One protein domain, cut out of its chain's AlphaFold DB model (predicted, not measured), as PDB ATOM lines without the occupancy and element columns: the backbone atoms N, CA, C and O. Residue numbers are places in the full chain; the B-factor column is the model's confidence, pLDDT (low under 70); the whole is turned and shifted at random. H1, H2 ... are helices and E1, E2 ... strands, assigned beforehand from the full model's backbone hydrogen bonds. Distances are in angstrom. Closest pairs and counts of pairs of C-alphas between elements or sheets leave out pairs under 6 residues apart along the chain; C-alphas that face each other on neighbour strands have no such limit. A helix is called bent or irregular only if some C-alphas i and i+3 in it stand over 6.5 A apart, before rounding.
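This is residues 15 to 67 of the 133 residues of an uncharacterized protein of bioreactor metagenome (UniProt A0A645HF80). A small ribbon of two short parallel strands, E1 and E2, has H2 and H3 looping between them, while H1 is set off at the opposite end from H2. The 53 printed residues hold H1, E1, H2, H3 and E2 in that order, a mixed class, only just compact, close to loose: radius of gyration of the C-alphas 11.6 A, spans 34 by 23 by 16 A.

H1, residues 15 to 24, is apart from H2, residues 40 to 43, and H3, residues 52 to 59. H2 and H3 touch, closest at the C-alphas of Ile 43 and Ile 55, 5.0 A. E1, residues 34 to 36, and E2, residues 64 to 66, are parallel at 23 degrees, with N 36 and O 65 2.8 A apart. E1, H2, H3, E2 form a strand-helix-strand unit, parallel neighbour strands joined through helices, with a right-handed crossover. In H3 every O i to N i+4 pair is within hydrogen-bond range, in H1 5 of 6; H2 is too short for one.

H1 begins at C-alpha 15 (19.508, 6.034, -6.188), spans 16.0 A and is irregular: C-alphas 15 and 18 are 7.7 A apart. H3 spans 10.6 A. E2 ends at C-alpha 66 (38.540, 14.599, 4.506).

The C-alphas farthest apart, of Arg 26 and Lys 48, are 33.8 A apart. The printed part has no cut, no link is long, and no printed residue is under 70 in pLDDT.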
ATOM      1  N   LYS A  15      20.040   5.066  -5.210       90.50
ATOM      2  CA  LYS A  15      19.508   6.034  -6.188       90.50
ATOM      3  C   LYS A  15      20.587   6.702  -7.059       90.50
ATOM      4  O   LYS A  15      20.300   7.108  -8.180       90.50
ATOM      5  N   PHE A  16      21.796   6.872  -6.531       89.75
ATOM      6  CA  PHE A  16      22.899   7.565  -7.202       89.75
ATOM      7  C   PHE A  16      23.999   6.610  -7.682       89.75
ATOM      8  O   PHE A  16      24.979   7.077  -8.258       89.75
ATOM      9  N   LYS A  17      23.835   5.298  -7.466       89.94
ATOM     10  CA  LYS A  17      24.858   4.287  -7.742       89.94
ATOM     11  C   LYS A  17      25.322   4.296  -9.187       89.94
ATOM     12  O   LYS A  17      26.506   4.507  -9.448       89.94
ATOM     13  N   ASP A  18      24.377   4.199 -10.108       91.12
ATOM     14  CA  ASP A  18      24.673   4.167 -11.540       91.12
ATOM     15  C   ASP A  18      25.354   5.463 -12.011       91.12
ATOM     16  O   ASP A  18      26.262   5.432 -12.845       91.12
ATOM     17  N   TYR A  19      24.976   6.609 -11.426       89.94
ATOM     18  CA  TYR A  19      25.566   7.908 -11.752       89.94
ATOM     19  C   TYR A  19      27.041   7.960 -11.384       89.94
ATOM     20  O   TYR A  19      27.861   8.292 -12.239       89.94
ATOM     21  N   TYR A  20      27.397   7.638 -10.138       89.38
ATOM     22  CA  TYR A  20      28.794   7.736  -9.727       89.38
ATOM     23  C   TYR A  20      29.659   6.629 -10.331       89.38
ATOM     24  O   TYR A  20      30.825   6.882 -10.608       89.38
ATOM     25  N   GLN A  21      29.110   5.440 -10.606       90.56
ATOM     26  CA  GLN A  21      29.851   4.379 -11.299       90.56
ATOM     27  C   GLN A  21      30.188   4.791 -12.737       90.56
ATOM     28  O   GLN A  21      31.331   4.658 -13.175       90.56
ATOM     29  N   THR A  22      29.220   5.381 -13.441       90.25
ATOM     30  CA  THR A  22      29.446   5.943 -14.779       90.25
ATOM     31  C   THR A  22      30.427   7.114 -14.724       90.25
ATOM     32  O   THR A  22      31.302   7.225 -15.580       90.25
ATOM     33  N   LEU A  23      30.324   7.975 -13.708       88.00
ATOM     34  CA  LEU A  23      31.213   9.121 -13.535       88.00
ATOM     35  C   LEU A  23      32.667   8.676 -13.356       88.00
ATOM     36  O   LEU A  23      33.530   9.143 -14.090       88.00
ATOM     37  N   VAL A  24      32.926   7.738 -12.441       89.00
ATOM     38  CA  VAL A  24      34.277   7.235 -12.140       89.00
ATOM     39  C   VAL A  24      34.958   6.673 -13.390       89.00
ATOM     40  O   VAL A  24      36.131   6.946 -13.602       89.00
ATOM     41  N   SER A  25      34.230   5.979 -14.276       89.50
ATOM     42  CA  SER A  25      34.803   5.474 -15.540       89.50
ATOM     43  C   SER A  25      35.211   6.556 -16.552       89.50
ATOM     44  O   SER A  25      35.906   6.254 -17.519       89.50
ATOM     45  N   ARG A  26      34.761   7.802 -16.362       89.50
ATOM     46  CA  ARG A  26      34.988   8.932 -17.279       89.50
ATOM     47  C   ARG A  26      35.939   9.984 -16.714       89.50
ATOM     48  O   ARG A  26      36.290  10.917 -17.429       89.50
ATOM     49  N   LEU A  27      36.284   9.878 -15.435       89.06
ATOM     50  CA  LEU A  27      37.142  10.823 -14.736       89.06
ATOM     51  C   LEU A  27      38.598  10.368 -14.826       89.06
ATOM     52  O   LEU A  27      38.895   9.200 -14.587       89.06
ATOM     53  N   GLU A  28      39.509  11.295 -15.125       91.38
ATOM     54  CA  GLU A  28      40.946  11.029 -15.040       91.38
ATOM     55  C   GLU A  28      41.350  10.975 -13.555       91.38
ATOM     56  O   GLU A  28      41.188  11.979 -12.847       91.38
ATOM     57  N   PRO A  29      41.863   9.840 -13.038       90.94
ATOM     58  CA  PRO A  29      42.091   9.689 -11.604       90.94
ATOM     59  C   PRO A  29      43.111  10.677 -11.029       90.94
ATOM     60  O   PRO A  29      42.981  11.076  -9.874       90.94
ATOM     61  N   LYS A  30      44.106  11.094 -11.824       90.69
ATOM     62  CA  LYS A  30      45.135  12.061 -11.400       90.69
ATOM     63  C   LYS A  30      44.599  13.480 -11.222       90.69
ATOM     64  O   LYS A  30      45.101  14.200 -10.365       90.69
ATOM     65  N   ASP A  31      43.563  13.836 -11.975       92.00
ATOM     66  CA  ASP A  31      42.965  15.177 -11.983       92.00
ATOM     67  C   ASP A  31      41.678  15.248 -11.144       92.00
ATOM     68  O   ASP A  31      40.993  16.271 -11.103       92.00
ATOM     69  N   THR A  32      41.336  14.153 -10.462       93.31
ATOM     70  CA  THR A  32      40.112  14.013  -9.672       93.31
ATOM     71  C   THR A  32      40.442  13.893  -8.193       93.31
ATOM     72  O   THR A  32      41.287  13.091  -7.802       93.31
ATOM     73  N   VAL A  33      39.707  14.632  -7.358       95.56
ATOM     74  CA  VAL A  33      39.745  14.514  -5.898       95.56
ATOM     75  C   VAL A  33      38.336  14.318  -5.343       95.56
ATOM     76  O   VAL A  33      37.406  15.044  -5.700       95.56
ATOM     77  N   LEU A  34      38.171  13.345  -4.446       95.56
ATOM     78  CA  LEU A  34      36.953  13.199  -3.655       95.56
ATOM     79  C   LEU A  34      37.065  14.030  -2.375       95.56
ATOM     80  O   LEU A  34      37.907  13.760  -1.524       95.56
ATOM     81  N   ILE A  35      36.159  14.985  -2.187       96.38
ATOM     82  CA  ILE A  35      35.997  15.659  -0.895       96.38
ATOM     83  C   ILE A  35      35.002  14.857  -0.051       96.38
ATOM     84  O   ILE A  35      33.790  14.912  -0.263       96.38
ATOM     85  N   TYR A  36      35.511  14.101   0.917       95.69
ATOM     86  CA  TYR A  36      34.700  13.355   1.872       95.69
ATOM     87  C   TYR A  36      34.334  14.245   3.066       95.69
ATOM     88  O   TYR A  36      35.146  14.480   3.962       95.69
ATOM     89  N   SER A  37      33.093  14.736   3.089       94.12
ATOM     90  CA  SER A  37      32.600  15.664   4.120       94.12
ATOM     91  C   SER A  37      31.737  15.023   5.213       94.12
ATOM     92  O   SER A  37      31.093  15.715   6.006       94.12
ATOM     93  N   MET A  38      31.688  13.691   5.261       93.88
ATOM     94  CA  MET A  38      30.949  12.945   6.281       93.88
ATOM     95  C   MET A  38      31.863  12.517   7.434       93.88
ATOM     96  O   MET A  38      33.080  12.683   7.391       93.88
ATOM     97  N   TRP A  39      31.275  11.955   8.489       94.25
ATOM     98  CA  TRP A  39      32.042  11.514   9.646       94.25
ATOM     99  C   TRP A  39      33.063  10.432   9.268       94.25
ATOM    100  O   TRP A  39      32.742   9.464   8.574       94.25
ATOM    101  N   LYS A  40      34.313  10.599   9.718       93.88
ATOM    102  CA  LYS A  40      35.437   9.719   9.356       93.88
ATOM    103  C   LYS A  40      35.245   8.267   9.803       93.88
ATOM    104  O   LYS A  40      35.752   7.372   9.140       93.88
ATOM    105  N   GLU A  41      34.505   8.039  10.888       94.19
ATOM    106  CA  GLU A  41      34.306   6.691  11.430       94.19
ATOM    107  C   GLU A  41      33.423   5.823  10.533       94.19
ATOM    108  O   GLU A  41      33.534   4.604  10.584       94.19
ATOM    109  N   TYR A  42      32.619   6.417   9.642       95.44
ATOM    110  CA  TYR A  42      31.845   5.621   8.689       95.44
ATOM    111  C   TYR A  42      32.696   4.925   7.623       95.44
ATOM    112  O   TYR A  42      32.226   3.979   6.999       95.44
ATOM    113  N   ILE A  43      33.927   5.390   7.400       96.12
ATOM    114  CA  ILE A  43      34.886   4.782   6.463       96.12
ATOM    115  C   ILE A  43      36.092   4.176   7.188       96.12
ATOM    116  O   ILE A  43      37.116   3.892   6.571       96.12
ATOM    117  N   ASN A  44      36.002   4.021   8.509       95.62
ATOM    118  CA  ASN A  44      36.995   3.314   9.299       95.62
ATOM    119  C   ASN A  44      36.634   1.826   9.293       95.62
ATOM    120  O   ASN A  44      35.777   1.418  10.065       95.62
ATOM    121  N   ASP A  45      37.274   1.038   8.427       92.81
ATOM    122  CA  ASP A  45      36.961  -0.386   8.199       92.81
ATOM    123  C   ASP A  45      37.040  -1.248   9.478       92.81
ATOM    124  O   ASP A  45      36.320  -2.224   9.647       92.81
ATOM    125  N   ASN A  46      37.849  -0.817  10.451       94.12
ATOM    126  CA  ASN A  46      37.992  -1.488  11.747       94.12
ATOM    127  C   ASN A  46      37.074  -0.908  12.845       94.12
ATOM    128  O   ASN A  46      37.191  -1.274  14.015       94.12
ATOM    129  N   GLY A  47      36.221   0.063  12.512       92.94
ATOM    130  CA  GLY A  47      35.415   0.825  13.462       92.94
ATOM    131  C   GLY A  47      34.015   0.250  13.679       92.94
ATOM    132  O   GLY A  47      33.378  -0.245  12.756       92.94
ATOM    133  N   LYS A  48      33.463   0.421  14.891       94.31
ATOM    134  CA  LYS A  48      32.071   0.031  15.218       94.31
ATOM    135  C   LYS A  48      31.008   0.685  14.325       94.31
ATOM    136  O   LYS A  48      29.896   0.186  14.218       94.31
ATOM    137  N   HIS A  49      31.355   1.824  13.732       94.06
ATOM    138  CA  HIS A  49      30.466   2.655  12.928       94.06
ATOM    139  C   HIS A  49      30.749   2.530  11.429       94.06
ATOM    140  O   HIS A  49      30.230   3.335  10.661       94.06
ATOM    141  N   ALA A  50      31.568   1.559  11.012       96.06
ATOM    142  CA  ALA A  50      31.895   1.320   9.614       96.06
ATOM    143  C   ALA A  50      30.625   1.099   8.779       96.06
ATOM    144  O   ALA A  50      29.739   0.321   9.141       96.06
ATOM    145  N   ILE A  51      30.540   1.775   7.635       96.25
ATOM    146  CA  ILE A  51      29.442   1.625   6.684       96.25
ATOM    147  C   ILE A  51      30.037   1.143   5.363       96.25
ATOM    148  O   ILE A  51      30.607   1.925   4.603       96.25
ATOM    149  N   GLN A  52      29.835  -0.143   5.068       95.00
ATOM    150  CA  GLN A  52      30.434  -0.830   3.920       95.00
ATOM    151  C   GLN A  52      30.239  -0.082   2.591       95.00
ATOM    152  O   GLN A  52      31.195   0.171   1.868       95.00
ATOM    153  N   ARG A  53      29.017   0.393   2.310       94.44
ATOM    154  CA  ARG A  53      28.722   1.163   1.086       94.44
ATOM    155  C   ARG A  53      29.547   2.448   0.943       94.44
ATOM    156  O   ARG A  53      29.765   2.913  -0.170       94.44
ATOM    157  N   TYR A  54      29.958   3.069   2.051       95.75
ATOM    158  CA  TYR A  54      30.780   4.277   2.013       95.75
ATOM    159  C   TYR A  54      32.245   3.922   1.810       95.75
ATOM    160  O   TYR A  54      32.908   4.619   1.052       95.75
ATOM    161  N   ILE A  55      32.719   2.834   2.421       96.06
ATOM    162  CA  ILE A  55      34.067   2.289   2.206       96.06
ATOM    163  C   ILE A  55      34.255   1.937   0.728       96.06
ATOM    164  O   ILE A  55      35.189   2.418   0.088       96.06
ATOM    165  N   GLU A  56      33.309   1.195   0.155       94.44
ATOM    166  CA  GLU A  56      33.289   0.875  -1.274       94.44
ATOM    167  C   GLU A  56      33.268   2.143  -2.130       94.44
ATOM    168  O   GLU A  56      34.037   2.260  -3.081       94.44
ATOM    169  N   PHE A  57      32.438   3.125  -1.770       95.06
ATOM    170  CA  PHE A  57      32.348   4.370  -2.522       95.06
ATOM    171  C   PHE A  57      33.661   5.162  -2.526       95.06
ATOM    172  O   PHE A  57      34.124   5.572  -3.589       95.06
ATOM    173  N   VAL A  58      34.284   5.371  -1.364       95.19
ATOM    174  CA  VAL A  58      35.541   6.136  -1.299       95.19
ATOM    175  C   VAL A  58      36.698   5.386  -1.958       95.19
ATOM    176  O   VAL A  58      37.571   6.029  -2.530       95.19
ATOM    177  N   SER A  59      36.674   4.046  -1.962       94.12
ATOM    178  CA  SER A  59      37.712   3.216  -2.596       94.12
ATOM    179  C   SER A  59      37.812   3.392  -4.117       94.12
ATOM    180  O   SER A  59      38.844   3.077  -4.704       94.12
ATOM    181  N   MET A  60      36.770   3.937  -4.756       93.25
ATOM    182  CA  MET A  60      36.766   4.224  -6.194       93.25
ATOM    183  C   MET A  60      37.623   5.443  -6.575       93.25
ATOM    184  O   MET A  60      37.895   5.641  -7.758       93.25
ATOM    185  N   PHE A  61      38.031   6.268  -5.606       93.56
ATOM    186  CA  PHE A  61      38.771   7.507  -5.843       93.56
ATOM    187  C   PHE A  61      40.162   7.420  -5.198       93.56
ATOM    188  O   PHE A  61      40.254   7.364  -3.972       93.56
ATOM    189  N   PRO A  62      41.260   7.435  -5.978       92.06
ATOM    190  CA  PRO A  62      42.607   7.296  -5.417       92.06
ATOM    191  C   PRO A  62      43.061   8.523  -4.617       92.06
ATOM    192  O   PRO A  62      43.877   8.386  -3.711       92.06
ATOM    193  N   ASN A  63      42.519   9.706  -4.925       95.00
ATOM    194  CA  ASN A  63      42.777  10.939  -4.187       95.00
ATOM    195  C   ASN A  63      41.516  11.344  -3.418       95.00
ATOM    196  O   ASN A  63      40.462  11.582  -4.015       95.00
ATOM    197  N   MET A  64      41.625  11.453  -2.095       94.75
ATOM    198  CA  MET A  64      40.518  11.838  -1.225       94.75
ATOM    199  C   MET A  64      40.996  12.774  -0.118       94.75
ATOM    200  O   MET A  64      41.920  12.446   0.622       94.75
ATOM    201  N   GLU A  65      40.270  13.872   0.065       96.19
ATOM    202  CA  GLU A  65      40.446  14.809   1.172       96.19
ATOM    203  C   GLU A  65      39.274  14.713   2.148       96.19
ATOM    204  O   GLU A  65      38.110  14.665   1.746       96.19
ATOM    205  N   LYS A  66      39.565  14.689   3.453       94.44
ATOM    206  CA  LYS A  66      38.540  14.599   4.506       94.44
ATOM    207  C   LYS A  66      38.247  15.989   5.060       94.44
ATOM    208  O   LYS A  66      39.089  16.580   5.726       94.44
ATOM    209  N   LEU A  67      37.030  16.481   4.840       93.62
ATOM    210  CA  LEU A  67      36.587  17.817   5.253       93.62
ATOM    211  C   LEU A  67      35.255  17.728   6.001       93.62
ATOM    212  O   LEU A  67      34.199  18.099   5.494       93.62
TER     213      LEU A  67